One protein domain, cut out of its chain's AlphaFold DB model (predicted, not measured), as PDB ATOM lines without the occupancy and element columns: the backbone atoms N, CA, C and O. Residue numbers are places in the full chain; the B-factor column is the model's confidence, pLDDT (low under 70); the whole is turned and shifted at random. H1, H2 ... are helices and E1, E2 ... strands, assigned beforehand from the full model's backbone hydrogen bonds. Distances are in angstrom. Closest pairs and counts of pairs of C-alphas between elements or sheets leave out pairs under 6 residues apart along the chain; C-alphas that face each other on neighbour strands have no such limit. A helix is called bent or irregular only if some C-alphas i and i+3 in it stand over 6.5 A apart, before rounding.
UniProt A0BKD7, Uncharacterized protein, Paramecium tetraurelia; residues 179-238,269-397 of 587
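What this domain is: This is residues 179 to 238 and 269 to 397 of the 587 residues of an uncharacterized protein of Paramecium tetraurelia (UniProt A0BKD7). At one end is a small sandwich, the sheets E6 E8 E7 and E9 E11 E10 partly face to face; at the other is a small tip of E2, E3 and H1. Two stretches of chain, residues 185 to 192 and 217 to 224, run side by side towards the tip, while the short helices H2, H3 and H4 and the unnamed loops of residues 310 to 352 fill out the body. The 189 printed residues run E1 E2 H1 E3 E4 E5 E6 E7 E8 E9 E10 H2 H3 H4 E11, and each sheet is antiparallel. The class is mixed, helices and strands, with 80 residues in named elements, under half. The whole is compact, with a radius of gyration of the C-alphas of 18.5 A, yet elongated, 63 by 35 by 32 A.

Where its parts are: Find C-alpha 185 at (33.946, -20.108, -6.626), where E1, residues 185 to 187, begins. Next come E2, 193 to 196, H1, 204 to 209, E3, 213 to 216, E4, 222 to 224, and E5, 232 to 236, 12.9 A long. After the cut read E6, 270 to 273, E7, 283 to 286, and E8, 289 to 294, 15.9 A. E9, 301 to 309, spans 20.1 A and bends by 55 degrees at residue 304; E10, 353 to 360, spans 19.9 A and bends by 64 degrees at 356. H2, 361 to 367, H3, 371 to 375, and H4, 380 to 383, lead to E11, 389 to 396, 21.6 A, ending at (19.852, -18.485, -12.629).

How they stand to each other: Start at the sandwich, two sheets face to face, E6 E8 E7 and E9 E11 E10, where the parts that face each other are 11.1 A centre to centre. In one, look for N 305 and O 393 of E9 and E11, 2.9 A, and N 356 and O 392 of E10 and E11, 2.8 A. In the other, find N 292 and O 272 of E8 and E6, 2.8 A, and N 284 and O 291 of the hairpin E7 and E8, 2.8 A. E5 pairs with no named strand but is near E9. H2 is on the sheet E9 E11 E10, C-alphas 361 and 389 being closest to E11, 4.9 A. H3 is close to but not clearly touching H2, and likewise H4. Outward, check N 187 and O 222 of E1 and E4, 2.8 A, then N 195 and O 214 of E2 and E3, 2.9 A. The closest C-alphas of H1 and E2 are 204 and 193, 4.0 A. H2 and H3 have every O i to N i+4 pair within hydrogen-bond range; H4 is too short for one; irregular H1, with C-alphas 205 and 208 7.5 A apart, has 0 of 2, and 1 of 3 O i to N i+3 pairs.

The domain as a whole: The farthest C-alphas, of Tyr 209 and Asp 280, are 63.8 A apart. Residues 239 to 268 are not printed, and C-alphas 238 and 269 are 16.1 A apart across that cut. The link E9 to E10, 43 residues, is long. Residues 311 to 313 are under 70 in pLDDT.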
ATOM      1  N   TYR A 179      21.730 -30.318   3.784       97.69
ATOM      2  CA  TYR A 179      22.438 -29.236   3.104       97.69
ATOM      3  C   TYR A 179      23.904 -29.616   2.866       97.69
ATOM      4  O   TYR A 179      24.532 -30.301   3.672       97.69
ATOM      5  N   GLU A 180      24.475 -29.116   1.776       96.56
ATOM      6  CA  GLU A 180      25.901 -29.221   1.458       96.56
ATOM      7  C   GLU A 180      26.560 -27.837   1.466       96.56
ATOM      8  O   GLU A 180      25.902 -26.827   1.207       96.56
ATOM      9  N   ILE A 181      27.864 -27.778   1.756       96.00
ATOM     10  CA  ILE A 181      28.620 -26.519   1.699       96.00
ATOM     11  C   ILE A 181      28.618 -26.027   0.250       96.00
ATOM     12  O   ILE A 181      29.047 -26.740  -0.657       96.00
ATOM     13  N   ALA A 182      28.170 -24.794   0.041       96.56
ATOM     14  CA  ALA A 182      28.179 -24.160  -1.260       96.56
ATOM     15  C   ALA A 182      29.620 -23.897  -1.709       96.56
ATOM     16  O   ALA A 182      30.382 -23.183  -1.051       96.56
ATOM     17  N   GLN A 183      29.983 -24.435  -2.870       95.44
ATOM     18  CA  GLN A 183      31.161 -23.979  -3.587       95.44
ATOM     19  C   GLN A 183      30.804 -22.671  -4.288       95.44
ATOM     20  O   GLN A 183      30.116 -22.681  -5.301       95.44
ATOM     21  N   ILE A 184      31.258 -21.550  -3.732       96.50
ATOM     22  CA  ILE A 184      30.931 -20.221  -4.255       96.50
ATOM     23  C   ILE A 184      31.915 -19.763  -5.327       96.50
ATOM     24  O   ILE A 184      31.708 -18.730  -5.935       96.50
ATOM     25  N   GLY A 185      33.010 -20.476  -5.575       95.94
ATOM     26  CA  GLY A 185      33.946 -20.108  -6.626       95.94
ATOM     27  C   GLY A 185      35.174 -20.999  -6.655       95.94
ATOM     28  O   GLY A 185      35.263 -22.010  -5.952       95.94
ATOM     29  N   LYS A 186      36.137 -20.614  -7.487       96.25
ATOM     30  CA  LYS A 186      37.389 -21.341  -7.650       96.25
ATOM     31  C   LYS A 186      38.495 -20.389  -8.076       96.25
ATOM     32  O   LYS A 186      38.340 -19.654  -9.046       96.25
ATOM     33  N   TRP A 187      39.619 -20.433  -7.374       96.81
ATOM     34  CA  TRP A 187      40.871 -19.888  -7.873       96.81
ATOM     35  C   TRP A 187      41.526 -20.958  -8.743       96.81
ATOM     36  O   TRP A 187      41.937 -22.002  -8.240       96.81
ATOM     37  N   ASP A 188      41.597 -20.740 -10.056       97.06
ATOM     38  CA  ASP A 188      42.023 -21.780 -11.007       97.06
ATOM     39  C   ASP A 188      43.493 -22.185 -10.869       97.06
ATOM     40  O   ASP A 188      43.902 -23.236 -11.367       97.06
ATOM     41  N   GLY A 189      44.284 -21.374 -10.167       97.44
ATOM     42  CA  GLY A 189      45.711 -21.568  -9.968       97.44
ATOM     43  C   GLY A 189      46.560 -20.926 -11.058       97.44
ATOM     44  O   GLY A 189      46.086 -20.160 -11.902       97.44
ATOM     45  N   VAL A 190      47.851 -21.260 -11.059       97.81
ATOM     46  CA  VAL A 190      48.825 -20.721 -12.021       97.81
ATOM     47  C   VAL A 190      49.599 -21.828 -12.731       97.81
ATOM     48  O   VAL A 190      49.848 -22.905 -12.178       97.81
ATOM     49  N   LYS A 191      49.989 -21.574 -13.981       97.75
ATOM     50  CA  LYS A 191      50.881 -22.430 -14.775       97.75
ATOM     51  C   LYS A 191      52.338 -22.151 -14.400       97.75
ATOM     52  O   LYS A 191      52.687 -21.056 -13.969       97.75
ATOM     53  N   SER A 192      53.210 -23.139 -14.579       97.44
ATOM     54  CA  SER A 192      54.648 -22.924 -14.399       97.44
ATOM     55  C   SER A 192      55.231 -22.071 -15.522       97.44
ATOM     56  O   SER A 192      54.868 -22.250 -16.685       97.44
ATOM     57  N   GLY A 193      56.210 -21.232 -15.202       97.06
ATOM     58  CA  GLY A 193      56.872 -20.390 -16.192       97.06
ATOM     59  C   GLY A 193      58.026 -19.583 -15.618       97.06
ATOM     60  O   GLY A 193      58.566 -19.914 -14.560       97.06
ATOM     61  N   CYS A 194      58.419 -18.536 -16.329       97.25
ATOM     62  CA  CYS A 194      59.407 -17.570 -15.877       97.25
ATOM     63  C   CYS A 194      58.878 -16.152 -16.090       97.25
ATOM     64  O   CYS A 194      58.465 -15.830 -17.206       97.25
ATOM     65  N   LEU A 195      58.893 -15.336 -15.035       97.69
ATOM     66  CA  LEU A 195      58.414 -13.954 -15.037       97.69
ATOM     67  C   LEU A 195      59.562 -13.006 -14.700       97.69
ATOM     68  O   LEU A 195      60.259 -13.225 -13.711       97.69
ATOM     69  N   CYS A 196      59.752 -11.968 -15.502       96.19
ATOM     70  CA  CYS A 196      60.768 -10.941 -15.289       96.19
ATOM     71  C   CYS A 196      60.173  -9.687 -14.637       96.19
ATOM     72  O   CYS A 196      58.975  -9.443 -14.745       96.19
ATOM     73  N   GLU A 197      61.008  -8.867 -13.993       95.12
ATOM     74  CA  GLU A 197      60.576  -7.604 -13.356       95.12
ATOM     75  C   GLU A 197      59.870  -6.635 -14.316       95.12
ATOM     76  O   GLU A 197      58.988  -5.887 -13.904       95.12
ATOM     77  N   ASN A 198      60.214  -6.672 -15.607       93.94
ATOM     78  CA  ASN A 198      59.578  -5.865 -16.651       93.94
ATOM     79  C   ASN A 198      58.273  -6.473 -17.208       93.94
ATOM     80  O   ASN A 198      57.719  -5.945 -18.169       93.94
ATOM     81  N   GLY A 199      57.797  -7.590 -16.648       94.81
ATOM     82  CA  GLY A 199      56.594  -8.297 -17.093       94.81
ATOM     83  C   GLY A 199      56.803  -9.258 -18.267       94.81
ATOM     84  O   GLY A 199      55.846  -9.920 -18.673       94.81
ATOM     85  N   GLU A 200      58.021  -9.388 -18.807       95.19
ATOM     86  CA  GLU A 200      58.313 -10.403 -19.823       95.19
ATOM     87  C   GLU A 200      58.082 -11.813 -19.275       95.19
ATOM     88  O   GLU A 200      58.497 -12.153 -18.162       95.19
ATOM     89  N   THR A 201      57.461 -12.660 -20.096       95.31
ATOM     90  CA  THR A 201      57.235 -14.072 -19.783       95.31
ATOM     91  C   THR A 201      58.066 -14.963 -20.698       95.31
ATOM     92  O   THR A 201      58.293 -14.659 -21.868       95.31
ATOM     93  N   SER A 202      58.557 -16.079 -20.164       92.69
ATOM     94  CA  SER A 202      59.210 -17.123 -20.956       92.69
ATOM     95  C   SER A 202      58.930 -18.512 -20.388       92.69
ATOM     96  O   SER A 202      58.334 -18.665 -19.314       92.69
ATOM     97  N   HIS A 203      59.342 -19.542 -21.126       90.25
ATOM     98  CA  HIS A 203      59.196 -20.920 -20.681       90.25
ATOM     99  C   HIS A 203      60.025 -21.173 -19.410       90.25
ATOM    100  O   HIS A 203      61.102 -20.606 -19.220       90.25
ATOM    101  N   SER A 204      59.561 -22.054 -18.520       84.56
ATOM    102  CA  SER A 204      60.230 -22.268 -17.226       84.56
ATOM    103  C   SER A 204      61.675 -22.765 -17.360       84.56
ATOM    104  O   SER A 204      62.487 -22.548 -16.465       84.56
ATOM    105  N   THR A 205      62.002 -23.440 -18.467       87.12
ATOM    106  CA  THR A 205      63.335 -23.996 -18.754       87.12
ATOM    107  C   THR A 205      64.380 -22.930 -19.076       87.12
ATOM    108  O   THR A 205      65.566 -23.175 -18.876       87.12
ATOM    109  N   THR A 206      63.971 -21.742 -19.525       88.75
ATOM    110  CA  THR A 206      64.887 -20.662 -19.929       88.75
ATOM    111  C   THR A 206      65.146 -19.645 -18.819       88.75
ATOM    112  O   THR A 206      65.870 -18.677 -19.031       88.75
ATOM    113  N   CYS A 207      64.586 -19.854 -17.623       90.88
ATOM    114  CA  CYS A 207      64.607 -18.843 -16.566       90.88
ATOM    115  C   CYS A 207      66.008 -18.541 -16.015       90.88
ATOM    116  O   CYS A 207      66.275 -17.427 -15.584       90.88
ATOM    117  N   PHE A 208      66.924 -19.511 -16.075       87.81
ATOM    118  CA  PHE A 208      68.275 -19.387 -15.521       87.81
ATOM    119  C   PHE A 208      69.163 -18.354 -16.236       87.81
ATOM    120  O   PHE A 208      70.158 -17.921 -15.665       87.81
ATOM    121  N   TYR A 209      68.825 -17.957 -17.466       85.06
ATOM    122  CA  TYR A 209      69.678 -17.090 -18.286       85.06
ATOM    123  C   TYR A 209      69.457 -15.588 -18.060       85.06
ATOM    124  O   TYR A 209      70.257 -14.784 -18.531       85.06
ATOM    125  N   LYS A 210      68.391 -15.189 -17.354       85.31
ATOM    126  CA  LYS A 210      68.058 -13.779 -17.113       85.31
ATOM    127  C   LYS A 210      68.018 -13.498 -15.609       85.31
ATOM    128  O   LYS A 210      67.142 -13.994 -14.909       85.31
ATOM    129  N   SER A 211      68.949 -12.679 -15.116       87.50
ATOM    130  CA  SER A 211      69.102 -12.381 -13.681       87.50
ATOM    131  C   SER A 211      67.899 -11.669 -13.049       87.50
ATOM    132  O   SER A 211      67.666 -11.830 -11.856       87.50
ATOM    133  N   SER A 212      67.114 -10.922 -13.832       94.94
ATOM    134  CA  SER A 212      65.905 -10.214 -13.383       94.94
ATOM    135  C   SER A 212      64.631 -11.066 -13.422       94.94
ATOM    136  O   SER A 212      63.537 -10.554 -13.177       94.94
ATOM    137  N   CYS A 213      64.743 -12.354 -13.758       96.06
ATOM    138  CA  CYS A 213      63.592 -13.232 -13.914       96.06
ATOM    139  C   CYS A 213      63.527 -14.294 -12.821       96.06
ATOM    140  O   CYS A 213      64.531 -14.843 -12.370       96.06
ATOM    141  N   LYS A 214      62.305 -14.587 -12.385       96.88
ATOM    142  CA  LYS A 214      62.001 -15.539 -11.324       96.88
ATOM    143  C   LYS A 214      61.122 -16.651 -11.870       96.88
ATOM    144  O   LYS A 214      60.196 -16.429 -12.652       96.88
ATOM    145  N   ARG A 215      61.411 -17.877 -11.437       96.94
ATOM    146  CA  ARG A 215      60.627 -19.052 -11.814       96.94
ATOM    147  C   ARG A 215      59.289 -19.034 -11.081       96.94
ATOM    148  O   ARG A 215      59.258 -18.966  -9.857       96.94
ATOM    149  N   VAL A 216      58.208 -19.179 -11.834       97.62
ATOM    150  CA  VAL A 216      56.852 -19.368 -11.314       97.62
ATOM    151  C   VAL A 216      56.597 -20.869 -11.213       97.62
ATOM    152  O   VAL A 216      56.722 -21.598 -12.206       97.62
ATOM    153  N   LYS A 217      56.295 -21.358 -10.008       97.00
ATOM    154  CA  LYS A 217      55.852 -22.742  -9.799       97.00
ATOM    155  C   LYS A 217      54.378 -22.850 -10.177       97.00
ATOM    156  O   LYS A 217      53.627 -21.899  -9.998       97.00
ATOM    157  N   SER A 218      53.974 -23.992 -10.731       97.56
ATOM    158  CA  SER A 218      52.549 -24.230 -10.949       97.56
ATOM    159  C   SER A 218      51.879 -24.475  -9.603       97.56
ATOM    160  O   SER A 218      52.451 -25.159  -8.757       97.56
ATOM    161  N   HIS A 219      50.682 -23.927  -9.434       97.94
ATOM    162  CA  HIS A 219      49.817 -24.215  -8.300       97.94
ATOM    163  C   HIS A 219      48.483 -24.739  -8.816       97.94
ATOM    164  O   HIS A 219      47.980 -24.301  -9.862       97.94
ATOM    165  N   ASP A 220      47.942 -25.712  -8.097       97.44
ATOM    166  CA  ASP A 220      46.637 -26.280  -8.386       97.44
ATOM    167  C   ASP A 220      45.520 -25.353  -7.943       97.44
ATOM    168  O   ASP A 220      45.737 -24.347  -7.268       97.44
ATOM    169  N   SER A 221      44.327 -25.661  -8.429       97.12
ATOM    170  CA  SER A 221      43.164 -24.850  -8.142       97.12
ATOM    171  C   SER A 221      42.688 -25.032  -6.708       97.12
ATOM    172  O   SER A 221      42.731 -26.149  -6.193       97.12
ATOM    173  N   VAL A 222      42.145 -23.970  -6.123       96.56
ATOM    174  CA  VAL A 222      41.586 -23.963  -4.768       96.56
ATOM    175  C   VAL A 222      40.128 -23.530  -4.837       96.56
ATOM    176  O   VAL A 222      39.807 -22.508  -5.447       96.56
ATOM    177  N   ASP A 223      39.241 -24.315  -4.232       96.06
ATOM    178  CA  ASP A 223      37.822 -23.977  -4.156       96.06
ATOM    179  C   ASP A 223      37.612 -22.848  -3.146       96.06
ATOM    180  O   ASP A 223      38.083 -22.918  -2.011       96.06
ATOM    181  N   LEU A 224      36.870 -21.822  -3.552       96.50
ATOM    182  CA  LEU A 224      36.497 -20.714  -2.683       96.50
ATOM    183  C   LEU A 224      35.174 -21.070  -2.006       96.50
ATOM    184  O   LEU A 224      34.190 -21.386  -2.681       96.50
ATOM    185  N   LYS A 225      35.165 -21.050  -0.673       95.50
ATOM    186  CA  LYS A 225      34.025 -21.473   0.164       95.50
ATOM    187  C   LYS A 225      33.624 -20.420   1.193       95.50
ATOM    188  O   LYS A 225      32.507 -20.465   1.703       95.50
ATOM    189  N   ILE A 226      34.527 -19.488   1.500       95.38
ATOM    190  CA  ILE A 226      34.329 -18.459   2.518       95.38
ATOM    191  C   ILE A 226      34.161 -17.101   1.837       95.38
ATOM    192  O   ILE A 226      34.972 -16.697   1.002       95.38
ATOM    193  N   TRP A 227      33.105 -16.391   2.219       96.25
ATOM    194  CA  TRP A 227      32.786 -15.039   1.785       96.25
ATOM    195  C   TRP A 227      32.441 -14.171   2.988       96.25
ATOM    196  O   TRP A 227      31.481 -14.435   3.710       96.25
ATOM    197  N   GLN A 228      33.225 -13.117   3.202       95.12
ATOM    198  CA  GLN A 228      33.081 -12.201   4.336       95.12
ATOM    199  C   GLN A 228      32.998 -12.944   5.678       95.12
ATOM    200  O   GLN A 228      32.122 -12.673   6.496       95.12
ATOM    201  N   GLN A 229      33.938 -13.878   5.881       92.44
ATOM    202  CA  GLN A 229      34.078 -14.745   7.065       92.44
ATOM    203  C   GLN A 229      32.945 -15.760   7.264       92.44
ATOM    204  O   GLN A 229      32.941 -16.486   8.252       92.44
ATOM    205  N   LYS A 230      32.002 -15.842   6.325       94.25
ATOM    206  CA  LYS A 230      30.880 -16.774   6.375       94.25
ATOM    207  C   LYS A 230      30.993 -17.807   5.277       94.25
ATOM    208  O   LYS A 230      31.597 -17.574   4.235       94.25
ATOM    209  N   SER A 231      30.357 -18.938   5.502       95.06
ATOM    210  CA  SER A 231      30.088 -19.928   4.469       95.06
ATOM    211  C   SER A 231      28.591 -20.065   4.289       95.06
ATOM    212  O   SER A 231      27.797 -19.668   5.147       95.06
ATOM    213  N   PHE A 232      28.208 -20.632   3.158       96.69
ATOM    214  CA  PHE A 232      26.815 -20.865   2.836       96.69
ATOM    215  C   PHE A 232      26.593 -22.346   2.614       96.69
ATOM    216  O   PHE A 232      27.463 -23.045   2.101       96.69
ATOM    217  N   CYS A 233      25.415 -22.810   3.001       98.00
ATOM    218  CA  CYS A 233      24.978 -24.174   2.804       98.00
ATOM    219  C   CYS A 233      23.755 -24.159   1.891       98.00
ATOM    220  O   CYS A 233      22.810 -23.399   2.118       98.00
ATOM    221  N   ILE A 234      23.772 -24.986   0.852       98.12
ATOM    222  CA  ILE A 234      22.678 -25.111  -0.111       98.12
ATOM    223  C   ILE A 234      21.993 -26.456   0.039       98.12
ATOM    224  O   ILE A 234      22.632 -27.480   0.264       98.12
ATOM    225  N   LYS A 235      20.678 -26.448  -0.140       98.19
ATOM    226  CA  LYS A 235      19.890 -27.657  -0.337       98.19
ATOM    227  C   LYS A 235      19.467 -27.716  -1.794       98.19
ATOM    228  O   LYS A 235      18.854 -26.775  -2.294       98.19
ATOM    229  N   LYS A 236      19.806 -28.798  -2.489       97.88
ATOM    230  CA  LYS A 236      19.436 -29.005  -3.895       97.88
ATOM    231  C   LYS A 236      18.078 -29.688  -3.998       97.88
ATOM    232  O   LYS A 236      17.727 -30.531  -3.182       97.88
ATOM    233  N   TYR A 237      17.331 -29.341  -5.038       95.69
ATOM    234  CA  TYR A 237      16.085 -30.013  -5.380       95.69
ATOM    235  C   TYR A 237      16.398 -31.364  -6.038       95.69
ATOM    236  O   TYR A 237      17.101 -31.395  -7.047       95.69
ATOM    237  N   GLU A 238      15.889 -32.470  -5.496       95.06
ATOM    238  CA  GLU A 238      16.134 -33.819  -6.045       95.06
ATOM    239  C   GLU A 238      15.026 -34.265  -7.015       95.06
ATOM    240  O   GLU A 238      15.316 -34.781  -8.090       95.06
ATOM    241  N   SER A 269      14.206 -18.640  -6.489       97.75
ATOM    242  CA  SER A 269      14.243 -17.915  -7.764       97.75
ATOM    243  C   SER A 269      15.010 -16.596  -7.683       97.75
ATOM    244  O   SER A 269      15.558 -16.120  -8.682       97.75
ATOM    245  N   ASN A 270      15.080 -15.982  -6.497       97.81
ATOM    246  CA  ASN A 270      15.845 -14.755  -6.285       97.81
ATOM    247  C   ASN A 270      16.166 -14.490  -4.804       97.81
ATOM    248  O   ASN A 270      15.513 -15.025  -3.905       97.81
ATOM    249  N   LEU A 271      17.117 -13.586  -4.563       97.69
ATOM    250  CA  LEU A 271      17.371 -12.950  -3.272       97.69
ATOM    251  C   LEU A 271      17.199 -11.439  -3.424       97.69
ATOM    252  O   LEU A 271      17.929 -10.789  -4.169       97.69
ATOM    253  N   VAL A 272      16.224 -10.869  -2.718       97.25
ATOM    254  CA  VAL A 272      15.941  -9.429  -2.782       97.25
ATOM    255  C   VAL A 272      16.477  -8.761  -1.528       97.25
ATOM    256  O   VAL A 272      16.055  -9.105  -0.426       97.25
ATOM    257  N   LYS A 273      17.393  -7.805  -1.697       97.12
ATOM    258  CA  LYS A 273      17.947  -7.021  -0.592       97.12
ATOM    259  C   LYS A 273      16.829  -6.274   0.137       97.12
ATOM    260  O   LYS A 273      16.151  -5.440  -0.460       97.12
ATOM    261  N   ASP A 274      16.661  -6.559   1.423       97.50
ATOM    262  CA  ASP A 274      15.689  -5.897   2.288       97.50
ATOM    263  C   ASP A 274      16.144  -5.954   3.752       97.50
ATOM    264  O   ASP A 274      15.861  -6.888   4.503       97.50
ATOM    265  N   ASN A 275      16.842  -4.899   4.163       96.56
ATOM    266  CA  ASN A 275      17.373  -4.766   5.517       96.56
ATOM    267  C   ASN A 275      16.287  -4.521   6.579       96.56
ATOM    268  O   ASN A 275      16.579  -4.631   7.767       96.56
ATOM    269  N   SER A 276      15.046  -4.200   6.188       96.81
ATOM    270  CA  SER A 276      13.954  -3.949   7.141       96.81
ATOM    271  C   SER A 276      13.372  -5.234   7.739       96.81
ATOM    272  O   SER A 276      12.772  -5.204   8.812       96.81
ATOM    273  N   ARG A 277      13.583  -6.373   7.067       94.00
ATOM    274  CA  ARG A 277      13.035  -7.687   7.425       94.00
ATOM    275  C   ARG A 277      14.111  -8.672   7.887       94.00
ATOM    276  O   ARG A 277      14.047  -9.854   7.584       94.00
ATOM    277  N   SER A 278      15.090  -8.198   8.657       93.81
ATOM    278  CA  SER A 278      16.202  -9.029   9.152       93.81
ATOM    279  C   SER A 278      15.770 -10.239   9.991       93.81
ATOM    280  O   SER A 278      16.521 -11.201  10.087       93.81
ATOM    281  N   ASN A 279      14.584 -10.181  10.605       93.69
ATOM    282  CA  ASN A 279      14.054 -11.218  11.498       93.69
ATOM    283  C   ASN A 279      13.046 -12.157  10.805       93.69
ATOM    284  O   ASN A 279      12.389 -12.942  11.483       93.69
ATOM    285  N   ASP A 280      12.864 -12.037   9.487       96.19
ATOM    286  CA  ASP A 280      12.011 -12.940   8.709       96.19
ATOM    287  C   ASP A 280      12.655 -14.336   8.646       96.19
ATOM    288  O   ASP A 280      13.870 -14.456   8.501       96.19
ATOM    289  N   GLU A 281      11.857 -15.403   8.728       94.44
ATOM    290  CA  GLU A 281      12.352 -16.785   8.606       94.44
ATOM    291  C   GLU A 281      13.001 -17.060   7.235       94.44
ATOM    292  O   GLU A 281      13.844 -17.944   7.091       94.44
ATOM    293  N   HIS A 282      12.633 -16.269   6.223       95.31
ATOM    294  CA  HIS A 282      13.197 -16.318   4.879       95.31
ATOM    295  C   HIS A 282      14.333 -15.310   4.672       95.31
ATOM    296  O   HIS A 282      14.795 -15.151   3.537       95.31
ATOM    297  N   ALA A 283      14.773 -14.608   5.719       96.94
ATOM    298  CA  ALA A 283      15.925 -13.727   5.639       96.94
ATOM    299  C   ALA A 283      17.234 -14.526   5.674       96.94
ATOM    300  O   ALA A 283      17.384 -15.502   6.405       96.94
ATOM    301  N   ILE A 284      18.213 -14.078   4.895       97.00
ATOM    302  CA  ILE A 284      19.601 -14.526   4.976       97.00
ATOM    303  C   ILE A 284      20.521 -13.312   5.006       97.00
ATOM    304  O   ILE A 284      20.322 -12.349   4.265       97.00
ATOM    305  N   LYS A 285      21.536 -13.350   5.869       96.38
ATOM    306  CA  LYS A 285      22.526 -12.281   5.978       96.38
ATOM    307  C   LYS A 285      23.741 -12.596   5.110       96.38
ATOM    308  O   LYS A 285      24.463 -13.552   5.379       96.38
ATOM    309  N   ILE A 286      24.001 -11.755   4.115       96.19
ATOM    310  CA  ILE A 286      25.173 -11.842   3.239       96.19
ATOM    311  C   ILE A 286      25.962 -10.549   3.415       96.19
ATOM    312  O   ILE A 286      25.516  -9.463   3.040       96.19
ATOM    313  N   GLY A 287      27.125 -10.662   4.054       93.81
ATOM    314  CA  GLY A 287      27.889  -9.497   4.476       93.81
ATOM    315  C   GLY A 287      27.164  -8.668   5.525       93.81
ATOM    316  O   GLY A 287      26.728  -9.174   6.563       93.81
ATOM    317  N   SER A 288      27.043  -7.371   5.249       94.75
ATOM    318  CA  SER A 288      26.286  -6.423   6.069       94.75
ATOM    319  C   SER A 288      24.792  -6.382   5.742       94.75
ATOM    320  O   SER A 288      24.030  -5.799   6.511       94.75
ATOM    321  N   ASP A 289      24.374  -6.969   4.621       96.88
ATOM    322  CA  ASP A 289      23.016  -6.856   4.097       96.88
ATOM    323  C   ASP A 289      22.178  -8.105   4.398       96.88
ATOM    324  O   ASP A 289      22.691  -9.222   4.493       96.88
ATOM    325  N   HIS A 290      20.868  -7.911   4.530       96.94
ATOM    326  CA  HIS A 290      19.877  -8.974   4.628       96.94
ATOM    327  C   HIS A 290      19.119  -9.087   3.309       96.94
ATOM    328  O   HIS A 290      18.724  -8.090   2.698       96.94
ATOM    329  N   PHE A 291      18.906 -10.323   2.886       98.00
ATOM    330  CA  PHE A 291      18.194 -10.666   1.670       98.00
ATOM    331  C   PHE A 291      17.011 -11.557   2.005       98.00
ATOM    332  O   PHE A 291      17.128 -12.459   2.827       98.00
ATOM    333  N   ILE A 292      15.890 -11.331   1.332       98.12
ATOM    334  CA  ILE A 292      14.702 -12.170   1.442       98.12
ATOM    335  C   ILE A 292      14.677 -13.160   0.289       98.12
ATOM    336  O   ILE A 292      14.728 -12.766  -0.883       98.12
ATOM    337  N   LYS A 293      14.558 -14.442   0.635       98.06
ATOM    338  CA  LYS A 293      14.406 -15.541  -0.318       98.06
ATOM    339  C   LYS A 293      13.072 -15.446  -1.053       98.06
ATOM    340  O   LYS A 293      12.022 -15.239  -0.441       98.06
ATOM    341  N   LYS A 294      13.109 -15.605  -2.375       97.94
ATOM    342  CA  LYS A 294      11.929 -15.642  -3.245       97.94
ATOM    343  C   LYS A 294      11.757 -17.031  -3.842       97.94
ATOM    344  O   LYS A 294      12.716 -17.596  -4.353       97.94
ATOM    345  N   PHE A 295      10.532 -17.545  -3.781       96.56
ATOM    346  CA  PHE A 295      10.136 -18.874  -4.261       96.56
ATOM    347  C   PHE A 295       8.960 -18.731  -5.234       96.56
ATOM    348  O   PHE A 295       7.853 -19.199  -4.972       96.56
ATOM    349  N   GLU A 296       9.182 -17.964  -6.298       94.75
ATOM    350  CA  GLU A 296       8.158 -17.578  -7.278       94.75
ATOM    351  C   GLU A 296       8.213 -18.484  -8.518       94.75
ATOM    352  O   GLU A 296       9.189 -19.206  -8.727       94.75
ATOM    353  N   ASP A 297       7.203 -18.393  -9.388       92.25
ATOM    354  CA  ASP A 297       7.134 -19.120 -10.666       92.25
ATOM    355  C   ASP A 297       8.064 -18.494 -11.738       92.25
ATOM    356  O   ASP A 297       7.663 -18.243 -12.874       92.25
ATOM    357  N   SER A 298       9.314 -18.199 -11.371       94.69
ATOM    358  CA  SER A 298      10.356 -17.602 -12.225       94.69
ATOM    359  C   SER A 298      11.565 -18.530 -12.387       94.69
ATOM    360  O   SER A 298      11.568 -19.656 -11.890       94.69
ATOM    361  N   GLU A 299      12.577 -18.098 -13.148       95.62
ATOM    362  CA  GLU A 299      13.782 -18.889 -13.399       95.62
ATOM    363  C   GLU A 299      14.490 -19.243 -12.074       95.62
ATOM    364  O   GLU A 299      14.857 -18.340 -11.314       95.62
ATOM    365  N   PRO A 300      14.700 -20.539 -11.776       97.69
ATOM    366  CA  PRO A 300      15.314 -20.950 -10.521       97.69
ATOM    367  C   PRO A 300      16.807 -20.613 -10.491       97.69
ATOM    368  O   PRO A 300      17.498 -20.674 -11.512       97.69
ATOM    369  N   VAL A 301      17.326 -20.334  -9.300       98.25
ATOM    370  CA  VAL A 301      18.761 -20.263  -9.021       98.25
ATOM    371  C   VAL A 301      19.331 -21.677  -9.057       98.25
ATOM    372  O   VAL A 301      18.784 -22.600  -8.451       98.25
ATOM    373  N   VAL A 302      20.433 -21.853  -9.780       98.12
ATOM    374  CA  VAL A 302      21.117 -23.145  -9.945       98.12
ATOM    375  C   VAL A 302      22.543 -23.131  -9.409       98.12
ATOM    376  O   VAL A 302      23.138 -24.198  -9.270       98.12
ATOM    377  N   ASP A 303      23.111 -21.952  -9.138       97.81
ATOM    378  CA  ASP A 303      24.480 -21.841  -8.643       97.81
ATOM    379  C   ASP A 303      24.751 -20.528  -7.897       97.81
ATOM    380  O   ASP A 303      24.012 -19.548  -8.029       97.81
ATOM    381  N   LEU A 304      25.853 -20.526  -7.152       97.75
ATOM    382  CA  LEU A 304      26.427 -19.383  -6.451       97.75
ATOM    383  C   LEU A 304      27.864 -19.195  -6.936       97.75
ATOM    384  O   LEU A 304      28.642 -20.142  -6.890       97.75
ATOM    385  N   GLN A 305      28.230 -18.000  -7.404       96.94
ATOM    386  CA  GLN A 305      29.552 -17.772  -7.996       96.94
ATOM    387  C   GLN A 305      30.208 -16.464  -7.544       96.94
ATOM    388  O   GLN A 305      29.549 -15.440  -7.383       96.94
ATOM    389  N   LEU A 306      31.528 -16.507  -7.374       96.50
ATOM    390  CA  LEU A 306      32.417 -15.370  -7.209       96.50
ATOM    391  C   LEU A 306      33.001 -15.021  -8.569       96.50
ATOM    392  O   LEU A 306      33.667 -15.844  -9.200       96.50
ATOM    393  N   VAL A 307      32.762 -13.791  -8.998       95.56
ATOM    394  CA  VAL A 307      33.116 -13.316 -10.334       95.56
ATOM    395  C   VAL A 307      33.975 -12.058 -10.210       95.56
ATOM    396  O   VAL A 307      33.642 -11.198  -9.394       95.56
ATOM    397  N   PRO A 308      35.092 -11.925 -10.951       93.94
ATOM    398  CA  PRO A 308      35.877 -10.691 -10.998       93.94
ATOM    399  C   PRO A 308      34.997  -9.454 -11.217       93.94
ATOM    400  O   PRO A 308      34.312  -9.327 -12.228       93.94
ATOM    401  N   GLY A 309      34.985  -8.564 -10.232       80.06
ATOM    402  CA  GLY A 309      34.132  -7.388 -10.136       80.06
ATOM    403  C   GLY A 309      34.597  -6.242 -11.036       80.06
ATOM    404  O   GLY A 309      35.762  -5.851 -10.998       80.06
ATOM    405  N   LEU A 310      33.660  -5.639 -11.772       77.56
ATOM    406  CA  LEU A 310      33.817  -4.350 -12.466       77.56
ATOM    407  C   LEU A 310      33.284  -3.175 -11.618       77.56
ATOM    408  O   LEU A 310      32.882  -2.142 -12.149       77.56
ATOM    409  N   GLY A 311      33.203  -3.348 -10.294       67.69
ATOM    410  CA  GLY A 311      32.530  -2.414  -9.386       67.69
ATOM    411  C   GLY A 311      31.037  -2.718  -9.207       67.69
ATOM    412  O   GLY A 311      30.616  -3.873  -9.251       67.69
ATOM    413  N   GLN A 312      30.224  -1.686  -8.950       59.25
ATOM    414  CA  GLN A 312      28.844  -1.843  -8.460       59.25
ATOM    415  C   GLN A 312      27.794  -2.278  -9.503       59.25
ATOM    416  O   GLN A 312      26.676  -2.576  -9.087       59.25
ATOM    417  N   SER A 313      28.084  -2.338 -10.813       56.34
ATOM    418  CA  SER A 313      27.004  -2.518 -11.808       56.34
ATOM    419  C   SER A 313      27.169  -3.586 -12.900       56.34
ATOM    420  O   SER A 313      26.158  -3.924 -13.510       56.34
ATOM    421  N   GLU A 314      28.341  -4.178 -13.172       70.81
ATOM    422  CA  GLU A 314      28.517  -4.876 -14.475       70.81
ATOM    423  C   GLU A 314      29.378  -6.157 -14.488       70.81
ATOM    424  O   GLU A 314      29.766  -6.613 -15.553       70.81
ATOM    425  N   SER A 315      29.677  -6.794 -13.353       80.75
ATOM    426  CA  SER A 315      30.424  -8.071 -13.381       80.75
ATOM    427  C   SER A 315      29.522  -9.265 -13.653       80.75
ATOM    428  O   SER A 315      28.580  -9.446 -12.909       80.75
ATOM    429  N   SER A 316      29.802 -10.094 -14.657       92.56
ATOM    430  CA  SER A 316      29.016 -11.296 -14.957       92.56
ATOM    431  C   SER A 316      29.916 -12.419 -15.457       92.56
ATOM    432  O   SER A 316      30.832 -12.117 -16.220       92.56
ATOM    433  N   PRO A 317      29.700 -13.700 -15.095       95.19
ATOM    434  CA  PRO A 317      30.534 -14.775 -15.606       95.19
ATOM    435  C   PRO A 317      30.398 -14.887 -17.126       95.19
ATOM    436  O   PRO A 317      29.303 -14.779 -17.683       95.19
ATOM    437  N   CYS A 318      31.518 -15.133 -17.803       96.50
ATOM    438  CA  CYS A 318      31.530 -15.316 -19.248       96.50
ATOM    439  C   CYS A 318      30.762 -16.578 -19.653       96.50
ATOM    440  O   CYS A 318      30.798 -17.595 -18.956       96.50
ATOM    441  N   TYR A 319      30.133 -16.550 -20.830       96.31
ATOM    442  CA  TYR A 319      29.592 -17.773 -21.421       96.31
ATOM    443  C   TYR A 319      30.705 -18.778 -21.734       96.31
ATOM    444  O   TYR A 319      30.562 -19.966 -21.453       96.31
ATOM    445  N   ASN A 320      31.835 -18.321 -22.272       96.31
ATOM    446  CA  ASN A 320      33.020 -19.153 -22.437       96.31
ATOM    447  C   ASN A 320      33.699 -19.377 -21.074       96.31
ATOM    448  O   ASN A 320      34.356 -18.478 -20.552       96.31
ATOM    449  N   HIS A 321      33.558 -20.579 -20.510       94.00
ATOM    450  CA  HIS A 321      34.057 -20.903 -19.166       94.00
ATOM    451  C   HIS A 321      35.590 -20.884 -19.027       94.00
ATOM    452  O   HIS A 321      36.088 -20.810 -17.901       94.00
ATOM    453  N   ASP A 322      36.333 -20.902 -20.139       94.31
ATOM    454  CA  ASP A 322      37.796 -20.755 -20.163       94.31
ATOM    455  C   ASP A 322      38.254 -19.294 -20.051       94.31
ATOM    456  O   ASP A 322      39.456 -19.017 -20.026       94.31
ATOM    457  N   LEU A 323      37.317 -18.347 -19.985       93.88
ATOM    458  CA  LEU A 323      37.585 -16.928 -19.810       93.88
ATOM    459  C   LEU A 323      37.000 -16.438 -18.492       93.88
ATOM    460  O   LEU A 323      35.950 -16.896 -18.040       93.88
ATOM    461  N   ASN A 324      37.695 -15.479 -17.890       94.88
ATOM    462  CA  ASN A 324      37.196 -14.729 -16.752       94.88
ATOM    463  C   ASN A 324      36.893 -13.288 -17.182       94.88
ATOM    464  O   ASN A 324      37.636 -12.726 -17.998       94.88
ATOM    465  N   PRO A 325      35.858 -12.659 -16.603       94.38
ATOM    466  CA  PRO A 325      35.622 -11.228 -16.749       94.38
ATOM    467  C   PRO A 325      36.860 -10.430 -16.359       94.38
ATOM    468  O   PRO A 325      37.682 -10.886 -15.562       94.38
ATOM    469  N   ARG A 326      37.011  -9.243 -16.945       93.62
ATOM    470  CA  ARG A 326      38.153  -8.382 -16.644       93.62
ATOM    471  C   ARG A 326      37.976  -7.740 -15.273       93.62
ATOM    472  O   ARG A 326      36.864  -7.366 -14.906       93.62
ATOM    473  N   PHE A 327      39.076  -7.577 -14.553       92.81
ATOM    474  CA  PHE A 327      39.103  -6.743 -13.358       92.81
ATOM    475  C   PHE A 327      38.971  -5.256 -13.702       92.81
ATOM    476  O   PHE A 327      39.281  -4.841 -14.823       92.81
ATOM    477  N   GLN A 328      38.560  -4.447 -12.722       91.88
ATOM    478  CA  GLN A 328      38.475  -2.993 -12.861       91.88
ATOM    479  C   GLN A 328      39.836  -2.365 -13.197       91.88
ATOM    480  O   GLN A 328      39.901  -1.452 -14.018       91.88
ATOM    481  N   SER A 329      40.921  -2.873 -12.612       94.19
ATOM    482  CA  SER A 329      42.278  -2.389 -12.878       94.19
ATOM    483  C   SER A 329      42.858  -2.836 -14.223       94.19
ATOM    484  O   SER A 329      43.931  -2.368 -14.607       94.19
ATOM    485  N   GLU A 330      42.199  -3.782 -14.904       93.12
ATOM    486  CA  GLU A 330      42.688  -4.505 -16.088       93.12
ATOM    487  C   GLU A 330      44.022  -5.253 -15.878       93.12
ATOM    488  O   GLU A 330      44.619  -5.770 -16.830       93.12
ATOM    489  N   LYS A 331      44.499  -5.357 -14.633       94.25
ATOM    490  CA  LYS A 331      45.685  -6.136 -14.277       94.25
ATOM    491  C   LYS A 331      45.289  -7.573 -13.975       94.25
ATOM    492  O   LYS A 331      44.287  -7.838 -13.324       94.25
ATOM    493  N   TYR A 332      46.113  -8.509 -14.424       94.56
ATOM    494  CA  TYR A 332      45.977  -9.927 -14.112       94.56
ATOM    495  C   TYR A 332      47.356 -10.575 -14.064       94.56
ATOM    496  O   TYR A 332      48.307 -10.105 -14.699       94.56
ATOM    497  N   TYR A 333      47.476 -11.676 -13.326       97.12
ATOM    498  CA  TYR A 333      48.748 -12.382 -13.229       97.12
ATOM    499  C   TYR A 333      49.046 -13.144 -14.538       97.12
ATOM    500  O   TYR A 333      48.232 -13.977 -14.943       97.12
ATOM    501  N   PRO A 334      50.207 -12.948 -15.201       96.75
ATOM    502  CA  PRO A 334      50.452 -13.489 -16.546       96.75
ATOM    503  C   PRO A 334      50.375 -15.017 -16.667       96.75
ATOM    504  O   PRO A 334      50.112 -15.541 -17.747       96.75
ATOM    505  N   PHE A 335      50.613 -15.731 -15.565       97.12
ATOM    506  CA  PHE A 335      50.579 -17.193 -15.511       97.12
ATOM    507  C   PHE A 335      49.290 -17.761 -14.907       97.12
ATOM    508  O   PHE A 335      49.233 -18.969 -14.676       97.12
ATOM    509  N   ALA A 336      48.261 -16.945 -14.655       97.00
ATOM    510  CA  ALA A 336      46.946 -17.443 -14.257       97.00
ATOM    511  C   ALA A 336      46.455 -18.509 -15.251       97.00
ATOM    512  O   ALA A 336      46.556 -18.337 -16.471       97.00
ATOM    513  N   LYS A 337      45.960 -19.647 -14.745       96.81
ATOM    514  CA  LYS A 337      45.441 -20.732 -15.597       96.81
ATOM    515  C   LYS A 337      44.254 -20.249 -16.435       96.81
ATOM    516  O   LYS A 337      44.185 -20.615 -17.609       96.81
ATOM    517  N   ARG A 338      43.421 -19.384 -15.851       95.38
ATOM    518  CA  ARG A 338      42.316 -18.670 -16.489       95.38
ATOM    519  C   ARG A 338      42.454 -17.175 -16.208       95.38
ATOM    520  O   ARG A 338      42.200 -16.725 -15.099       95.38
ATOM    521  N   ALA A 339      42.936 -16.431 -17.199       91.50
ATOM    522  CA  ALA A 339      43.240 -15.014 -17.036       91.50
ATOM    523  C   ALA A 339      41.976 -14.142 -17.108       91.50
ATOM    524  O   ALA A 339      41.096 -14.369 -17.939       91.50
ATOM    525  N   GLU A 340      41.938 -13.102 -16.284       93.50
ATOM    526  CA  GLU A 340      40.861 -12.115 -16.153       93.50
ATOM    527  C   GLU A 340      40.963 -11.040 -17.245       93.50
ATOM    528  O   GLU A 340      41.172  -9.857 -16.986       93.50
ATOM    529  N   LYS A 341      40.881 -11.475 -18.509       91.62
ATOM    530  CA  LYS A 341      41.028 -10.610 -19.697       91.62
ATOM    531  C   LYS A 341      39.707 -10.042 -20.214       91.62
ATOM    532  O   LYS A 341      39.728  -9.199 -21.107       91.62
ATOM    533  N   GLY A 342      38.581 -10.501 -19.677       93.50
ATOM    534  CA  GLY A 342      37.259 -10.225 -20.218       93.50
ATOM    535  C   GLY A 342      36.719 -11.383 -21.046       93.50
ATOM    536  O   GLY A 342      37.438 -12.313 -21.420       93.50
ATOM    537  N   CYS A 343      35.421 -11.307 -21.316       94.88
ATOM    538  CA  CYS A 343      34.727 -12.279 -22.144       94.88
ATOM    539  C   CYS A 343      35.031 -12.042 -23.627       94.88
ATOM    540  O   CYS A 343      35.385 -10.938 -24.046       94.88
ATOM    541  N   ASP A 344      34.913 -13.096 -24.427       95.12
ATOM    542  CA  ASP A 344      35.046 -13.023 -25.877       95.12
ATOM    543  C   ASP A 344      33.723 -12.578 -26.531       95.12
ATOM    544  O   ASP A 344      32.812 -12.050 -25.891       95.12
ATOM    545  N   GLN A 345      33.609 -12.777 -27.844       95.62
ATOM    546  CA  GLN A 345      32.425 -12.406 -28.622       95.62
ATOM    547  C   GLN A 345      31.125 -13.104 -28.179       95.62
ATOM    548  O   GLN A 345      30.054 -12.685 -28.616       95.62
ATOM    549  N   TYR A 346      31.192 -14.151 -27.343       95.56
ATOM    550  CA  TYR A 346      30.000 -14.830 -26.822       95.56
ATOM    551  C   TYR A 346      29.437 -14.166 -25.566       95.56
ATOM    552  O   TYR A 346      28.449 -14.660 -25.038       95.56
ATOM    553  N   LEU A 347      29.991 -13.026 -25.137       95.12
ATOM    554  CA  LEU A 347      29.462 -12.206 -24.045       95.12
ATOM    555  C   LEU A 347      29.436 -12.960 -22.697       95.12
ATOM    556  O   LEU A 347      30.173 -13.925 -22.468       95.12
ATOM    557  N   ASP A 348      28.604 -12.483 -21.778       94.56
ATOM    558  CA  ASP A 348      28.491 -12.948 -20.403       94.56
ATOM    559  C   ASP A 348      27.040 -13.303 -20.027       94.56
ATOM    560  O   ASP A 348      26.091 -13.125 -20.794       94.56
ATOM    561  N   LEU A 349      26.860 -13.825 -18.816       95.25
ATOM    562  CA  LEU A 349      25.579 -14.266 -18.267       95.25
ATOM    563  C   LEU A 349      24.745 -13.122 -17.657       95.25
ATOM    564  O   LEU A 349      23.969 -13.367 -16.734       95.25
ATOM    565  N   GLN A 350      24.879 -11.874 -18.133       94.38
ATOM    566  CA  GLN A 350      24.293 -10.691 -17.475       94.38
ATOM    567  C   GLN A 350      22.787 -10.828 -17.194       94.38
ATOM    568  O   GLN A 350      22.310 -10.420 -16.135       94.38
ATOM    569  N   ASN A 351      22.036 -11.435 -18.117       95.12
ATOM    570  CA  ASN A 351      20.584 -11.610 -18.001       95.12
ATOM    571  C   ASN A 351      20.170 -12.724 -17.023       95.12
ATOM    572  O   ASN A 351      19.013 -12.782 -16.610       95.12
ATOM    573  N   HIS A 352      21.102 -13.606 -16.654       96.19
ATOM    574  CA  HIS A 352      20.852 -14.808 -15.853       96.19
ATOM    575  C   HIS A 352      21.555 -14.753 -14.502       96.19
ATOM    576  O   HIS A 352      21.809 -15.792 -13.899       96.19
ATOM    577  N   ARG A 353      21.875 -13.555 -14.009       95.38
ATOM    578  CA  ARG A 353      22.556 -13.379 -12.726       95.38
ATOM    579  C   ARG A 353      21.870 -12.380 -11.807       95.38
ATOM    580  O   ARG A 353      20.991 -11.614 -12.202       95.38
ATOM    581  N   THR A 354      22.273 -12.377 -10.545       95.19
ATOM    582  CA  THR A 354      21.932 -11.326  -9.583       95.19
ATOM    583  C   THR A 354      23.111 -11.120  -8.639       95.19
ATOM    584  O   THR A 354      23.446 -12.028  -7.881       95.19
ATOM    585  N   THR A 355      23.743  -9.941  -8.675       95.19
ATOM    586  CA  THR A 355      24.789  -9.587  -7.701       95.19
ATOM    587  C   THR A 355      24.170  -9.391  -6.326       95.19
ATOM    588  O   THR A 355      23.219  -8.629  -6.160       95.19
ATOM    589  N   LEU A 356      24.751 -10.050  -5.332       95.19
ATOM    590  CA  LEU A 356      24.374  -9.928  -3.929       95.19
ATOM    591  C   LEU A 356      25.237  -8.867  -3.252       95.19
ATOM    592  O   LEU A 356      24.731  -7.926  -2.646       95.19
ATOM    593  N   ASN A 357      26.555  -8.996  -3.369       94.38
ATOM    594  CA  ASN A 357      27.508  -8.129  -2.690       94.38
ATOM    595  C   ASN A 357      28.854  -8.116  -3.433       94.38
ATOM    596  O   ASN A 357      29.112  -8.994  -4.253       94.38
ATOM    597  N   THR A 358      29.714  -7.142  -3.137       95.25
ATOM    598  CA  THR A 358      31.096  -7.096  -3.631       95.25
ATOM    599  C   THR A 358      32.093  -7.055  -2.477       95.25
ATOM    600  O   THR A 358      31.820  -6.503  -1.410       95.25
ATOM    601  N   PHE A 359      33.273  -7.639  -2.683       95.31
ATOM    602  CA  PHE A 359      34.321  -7.699  -1.669       95.31
ATOM    603  C   PHE A 359      35.709  -7.621  -2.298       95.31
ATOM    604  O   PHE A 359      35.925  -8.109  -3.401       95.31
ATOM    605  N   GLU A 360      36.650  -6.980  -1.612       95.56
ATOM    606  CA  GLU A 360      38.000  -6.757  -2.132       95.56
ATOM    607  C   GLU A 360      38.749  -8.078  -2.327       95.56
ATOM    608  O   GLU A 360      38.732  -8.957  -1.460       95.56
ATOM    609  N   ILE A 361      39.446  -8.195  -3.459       95.12
ATOM    610  CA  ILE A 361      40.116  -9.429  -3.882       95.12
ATOM    611  C   ILE A 361      41.075  -9.991  -2.824       95.12
ATOM    612  O   ILE A 361      41.049 -11.183  -2.521       95.12
ATOM    613  N   HIS A 362      41.883  -9.125  -2.206       95.06
ATOM    614  CA  HIS A 362      42.872  -9.532  -1.212       95.06
ATOM    615  C   HIS A 362      42.219 -10.133   0.040       95.06
ATOM    616  O   HIS A 362      42.739 -11.099   0.593       95.06
ATOM    617  N   LYS A 363      41.045  -9.630   0.442       96.06
ATOM    618  CA  LYS A 363      40.293 -10.163   1.585       96.06
ATOM    619  C   LYS A 363      39.631 -11.498   1.262       96.06
ATOM    620  O   LYS A 363      39.550 -12.359   2.133       96.06
ATOM    621  N   VAL A 364      39.175 -11.692   0.021       96.19
ATOM    622  CA  VAL A 364      38.668 -12.997  -0.440       96.19
ATOM    623  C   VAL A 364      39.779 -14.044  -0.370       96.19
ATOM    624  O   VAL A 364      39.554 -15.140   0.140       96.19
ATOM    625  N   PHE A 365      40.983 -13.708  -0.833       96.31
ATOM    626  CA  PHE A 365      42.124 -14.623  -0.791       96.31
ATOM    627  C   PHE A 365      42.613 -14.910   0.628       96.31
ATOM    628  O   PHE A 365      42.890 -16.065   0.942       96.31
ATOM    629  N   GLU A 366      42.646 -13.903   1.498       95.06
ATOM    630  CA  GLU A 366      42.958 -14.087   2.917       95.06
ATOM    631  C   GLU A 366      41.980 -15.055   3.595       95.06
ATOM    632  O   GLU A 366      42.407 -15.974   4.282       95.06
ATOM    633  N   GLN A 367      40.675 -14.906   3.350       94.44
ATOM    634  CA  GLN A 367      39.644 -15.752   3.962       94.44
ATOM    635  C   GLN A 367      39.598 -17.186   3.436       94.44
ATOM    636  O   GLN A 367      38.957 -18.025   4.058       94.44
ATOM    637  N   ASN A 368      40.227 -17.462   2.293       94.94
ATOM    638  CA  ASN A 368      40.288 -18.794   1.691       94.94
ATOM    639  C   ASN A 368      41.724 -19.353   1.704       94.94
ATOM    640  O   ASN A 368      42.069 -20.167   0.851       94.94
ATOM    641  N   ASP A 369      42.563 -18.889   2.639       94.31
ATOM    642  CA  ASP A 369      43.915 -19.404   2.899       94.31
ATOM    643  C   ASP A 369      44.855 -19.378   1.676       94.31
ATOM    644  O   ASP A 369      45.774 -20.187   1.533       94.31
ATOM    645  N   LEU A 370      44.654 -18.413   0.774       96.19
ATOM    646  CA  LEU A 370      45.452 -18.272  -0.448       96.19
ATOM    647  C   LEU A 370      46.686 -17.381  -0.269       96.19
ATOM    648  O   LEU A 370      47.577 -17.415  -1.115       96.19
ATOM    649  N   ASN A 371      46.790 -16.616   0.822       95.06
ATOM    650  CA  ASN A 371      47.886 -15.661   1.029       95.06
ATOM    651  C   ASN A 371      49.277 -16.304   0.933       95.06
ATOM    652  O   ASN A 371      50.156 -15.760   0.266       95.06
ATOM    653  N   ASP A 372      49.477 -17.481   1.528       95.19
ATOM    654  CA  ASP A 372      50.769 -18.176   1.481       95.19
ATOM    655  C   ASP A 372      51.140 -18.614   0.065       95.19
ATOM    656  O   ASP A 372      52.305 -18.537  -0.330       95.19
ATOM    657  N   VAL A 373      50.147 -19.047  -0.715       96.31
ATOM    658  CA  VAL A 373      50.329 -19.425  -2.118       96.31
ATOM    659  C   VAL A 373      50.665 -18.192  -2.953       96.31
ATOM    660  O   VAL A 373      51.630 -18.205  -3.714       96.31
ATOM    661  N   LEU A 374      49.917 -17.105  -2.777       96.69
ATOM    662  CA  LEU A 374      50.087 -15.866  -3.534       96.69
ATOM    663  C   LEU A 374      51.408 -15.157  -3.210       96.69
ATOM    664  O   LEU A 374      52.064 -14.640  -4.112       96.69
ATOM    665  N   ASN A 375      51.867 -15.207  -1.958       96.31
ATOM    666  CA  ASN A 375      53.162 -14.658  -1.549       96.31
ATOM    667  C   ASN A 375      54.358 -15.431  -2.131       96.31
ATOM    668  O   ASN A 375      55.452 -14.878  -2.258       96.31
ATOM    669  N   GLN A 376      54.167 -16.696  -2.520       97.31
ATOM    670  CA  GLN A 376      55.186 -17.479  -3.227       97.31
ATOM    671  C   GLN A 376      55.272 -17.132  -4.718       97.31
ATOM    672  O   GLN A 376      56.265 -17.476  -5.367       97.31
ATOM    673  N   LEU A 377      54.260 -16.457  -5.274       97.69
ATOM    674  CA  LEU A 377      54.234 -16.077  -6.680       97.69
ATOM    675  C   LEU A 377      55.128 -14.850  -6.924       97.69
ATOM    676  O   LEU A 377      54.901 -13.777  -6.357       97.69
ATOM    677  N   PRO A 378      56.144 -14.957  -7.801       97.44
ATOM    678  CA  PRO A 378      57.012 -13.834  -8.114       97.44
ATOM    679  C   PRO A 378      56.232 -12.626  -8.624       97.44
ATOM    680  O   PRO A 378      55.412 -12.765  -9.530       97.44
ATOM    681  N   PHE A 379      56.538 -11.455  -8.062       97.19
ATOM    682  CA  PHE A 379      55.981 -10.154  -8.450       97.19
ATOM    683  C   PHE A 379      54.456 -10.045  -8.347       97.19
ATOM    684  O   PHE A 379      53.896  -9.088  -8.852       97.19
ATOM    685  N   TYR A 380      53.764 -10.969  -7.674       96.56
ATOM    686  CA  TYR A 380      52.300 -10.978  -7.634       96.56
ATOM    687  C   TYR A 380      51.685  -9.652  -7.158       96.56
ATOM    688  O   TYR A 380      50.724  -9.169  -7.747       96.56
ATOM    689  N   GLN A 381      52.319  -9.003  -6.180       95.94
ATOM    690  CA  GLN A 381      51.886  -7.710  -5.644       95.94
ATOM    691  C   GLN A 381      51.817  -6.580  -6.689       95.94
ATOM    692  O   GLN A 381      51.020  -5.665  -6.524       95.94
ATOM    693  N   SER A 382      52.592  -6.621  -7.784       95.94
ATOM    694  CA  SER A 382      52.486  -5.599  -8.844       95.94
ATOM    695  C   SER A 382      51.249  -5.776  -9.734       95.94
ATOM    696  O   SER A 382      50.839  -4.830 -10.415       95.94
ATOM    697  N   TYR A 383      50.655  -6.973  -9.710       95.06
ATOM    698  CA  TYR A 383      49.443  -7.337 -10.442       95.06
ATOM    699  C   TYR A 383      48.182  -7.261  -9.579       95.06
ATOM    700  O   TYR A 383      47.089  -7.370 -10.122       95.06
ATOM    701  N   MET A 384      48.316  -7.055  -8.266       93.88
ATOM    702  CA  MET A 384      47.182  -6.762  -7.397       93.88
ATOM    703  C   MET A 384      46.831  -5.275  -7.463       93.88
ATOM    704  O   MET A 384      47.710  -4.410  -7.401       93.88
ATOM    705  N   SER A 385      45.539  -4.971  -7.552       94.44
ATOM    706  CA  SER A 385      45.008  -3.630  -7.319       94.44
ATOM    707  C   SER A 385      44.058  -3.648  -6.130       94.44
ATOM    708  O   SER A 385      43.259  -4.569  -5.978       94.44
ATOM    709  N   ASN A 386      44.104  -2.600  -5.306       92.44
ATOM    710  CA  ASN A 386      43.135  -2.411  -4.222       92.44
ATOM    711  C   ASN A 386      41.736  -2.049  -4.747       92.44
ATOM    712  O   ASN A 386      40.768  -2.125  -4.000       92.44
ATOM    713  N   GLU A 387      41.638  -1.650  -6.015       92.12
ATOM    714  CA  GLU A 387      40.368  -1.361  -6.687       92.12
ATOM    715  C   GLU A 387      39.649  -2.639  -7.142       92.12
ATOM    716  O   GLU A 387      38.445  -2.617  -7.387       92.12
ATOM    717  N   ASP A 388      40.367  -3.763  -7.237       94.50
ATOM    718  CA  ASP A 388      39.795  -5.005  -7.733       94.50
ATOM    719  C   ASP A 388      38.958  -5.689  -6.653       94.50
ATOM    720  O   ASP A 388      39.369  -5.908  -5.507       94.50
ATOM    721  N   THR A 389      37.747  -6.058  -7.044       95.56
ATOM    722  CA  THR A 389      36.779  -6.734  -6.185       95.56
ATOM    723  C   THR A 389      36.354  -8.045  -6.826       95.56
ATOM    724  O   THR A 389      36.515  -8.241  -8.025       95.56
ATOM    725  N   TYR A 390      35.810  -8.956  -6.033       96.25
ATOM    726  CA  TYR A 390      34.918 -10.005  -6.504       96.25
ATOM    727  C   TYR A 390      33.473  -9.565  -6.263       96.25
ATOM    728  O   TYR A 390      33.183  -8.879  -5.281       96.25
ATOM    729  N   ALA A 391      32.567  -9.974  -7.140       95.81
ATOM    730  CA  ALA A 391      31.128  -9.935  -6.937       95.81
ATOM    731  C   ALA A 391      30.648 -11.333  -6.541       95.81
ATOM    732  O   ALA A 391      31.037 -12.317  -7.167       95.81
ATOM    733  N   PHE A 392      29.819 -11.422  -5.502       96.62
ATOM    734  CA  PHE A 392      29.133 -12.651  -5.128       96.62
ATOM    735  C   PHE A 392      27.750 -12.676  -5.761       96.62
ATOM    736  O   PHE A 392      26.938 -11.779  -5.520       96.62
ATOM    737  N   GLU A 393      27.493 -13.680  -6.592       96.50
ATOM    738  CA  GLU A 393      26.370 -13.689  -7.522       96.50
ATOM    739  C   GLU A 393      25.540 -14.966  -7.430       96.50
ATOM    740  O   GLU A 393      26.066 -16.068  -7.270       96.50
ATOM    741  N   LEU A 394      24.226 -14.812  -7.597       97.25
ATOM    742  CA  LEU A 394      23.326 -15.915  -7.921       97.25
ATOM    743  C   LEU A 394      23.330 -16.131  -9.422       97.25
ATOM    744  O   LEU A 394      23.081 -15.182 -10.164       97.25
ATOM    745  N   ILE A 395      23.499 -17.374  -9.858       97.88
ATOM    746  CA  ILE A 395      23.331 -17.752 -11.258       97.88
ATOM    747  C   ILE A 395      21.999 -18.474 -11.411       97.88
ATOM    748  O   ILE A 395      21.734 -19.498 -10.773       97.88
ATOM    749  N   LYS A 396      21.148 -17.925 -12.269       97.88
ATOM    750  CA  LYS A 396      19.852 -18.485 -12.629       97.88
ATOM    751  C   LYS A 396      20.001 -19.486 -13.764       97.88
ATOM    752  O   LYS A 396      20.972 -19.493 -14.527       97.88
ATOM    753  N   ARG A 397      19.012 -20.361 -13.872       97.19
ATOM    754  CA  ARG A 397      18.872 -21.257 -15.011       97.19
ATOM    755  C   ARG A 397      18.639 -20.432 -16.275       97.19
ATOM    756  O   ARG A 397      17.728 -19.610 -16.310       97.19
TER     757      ARG A 397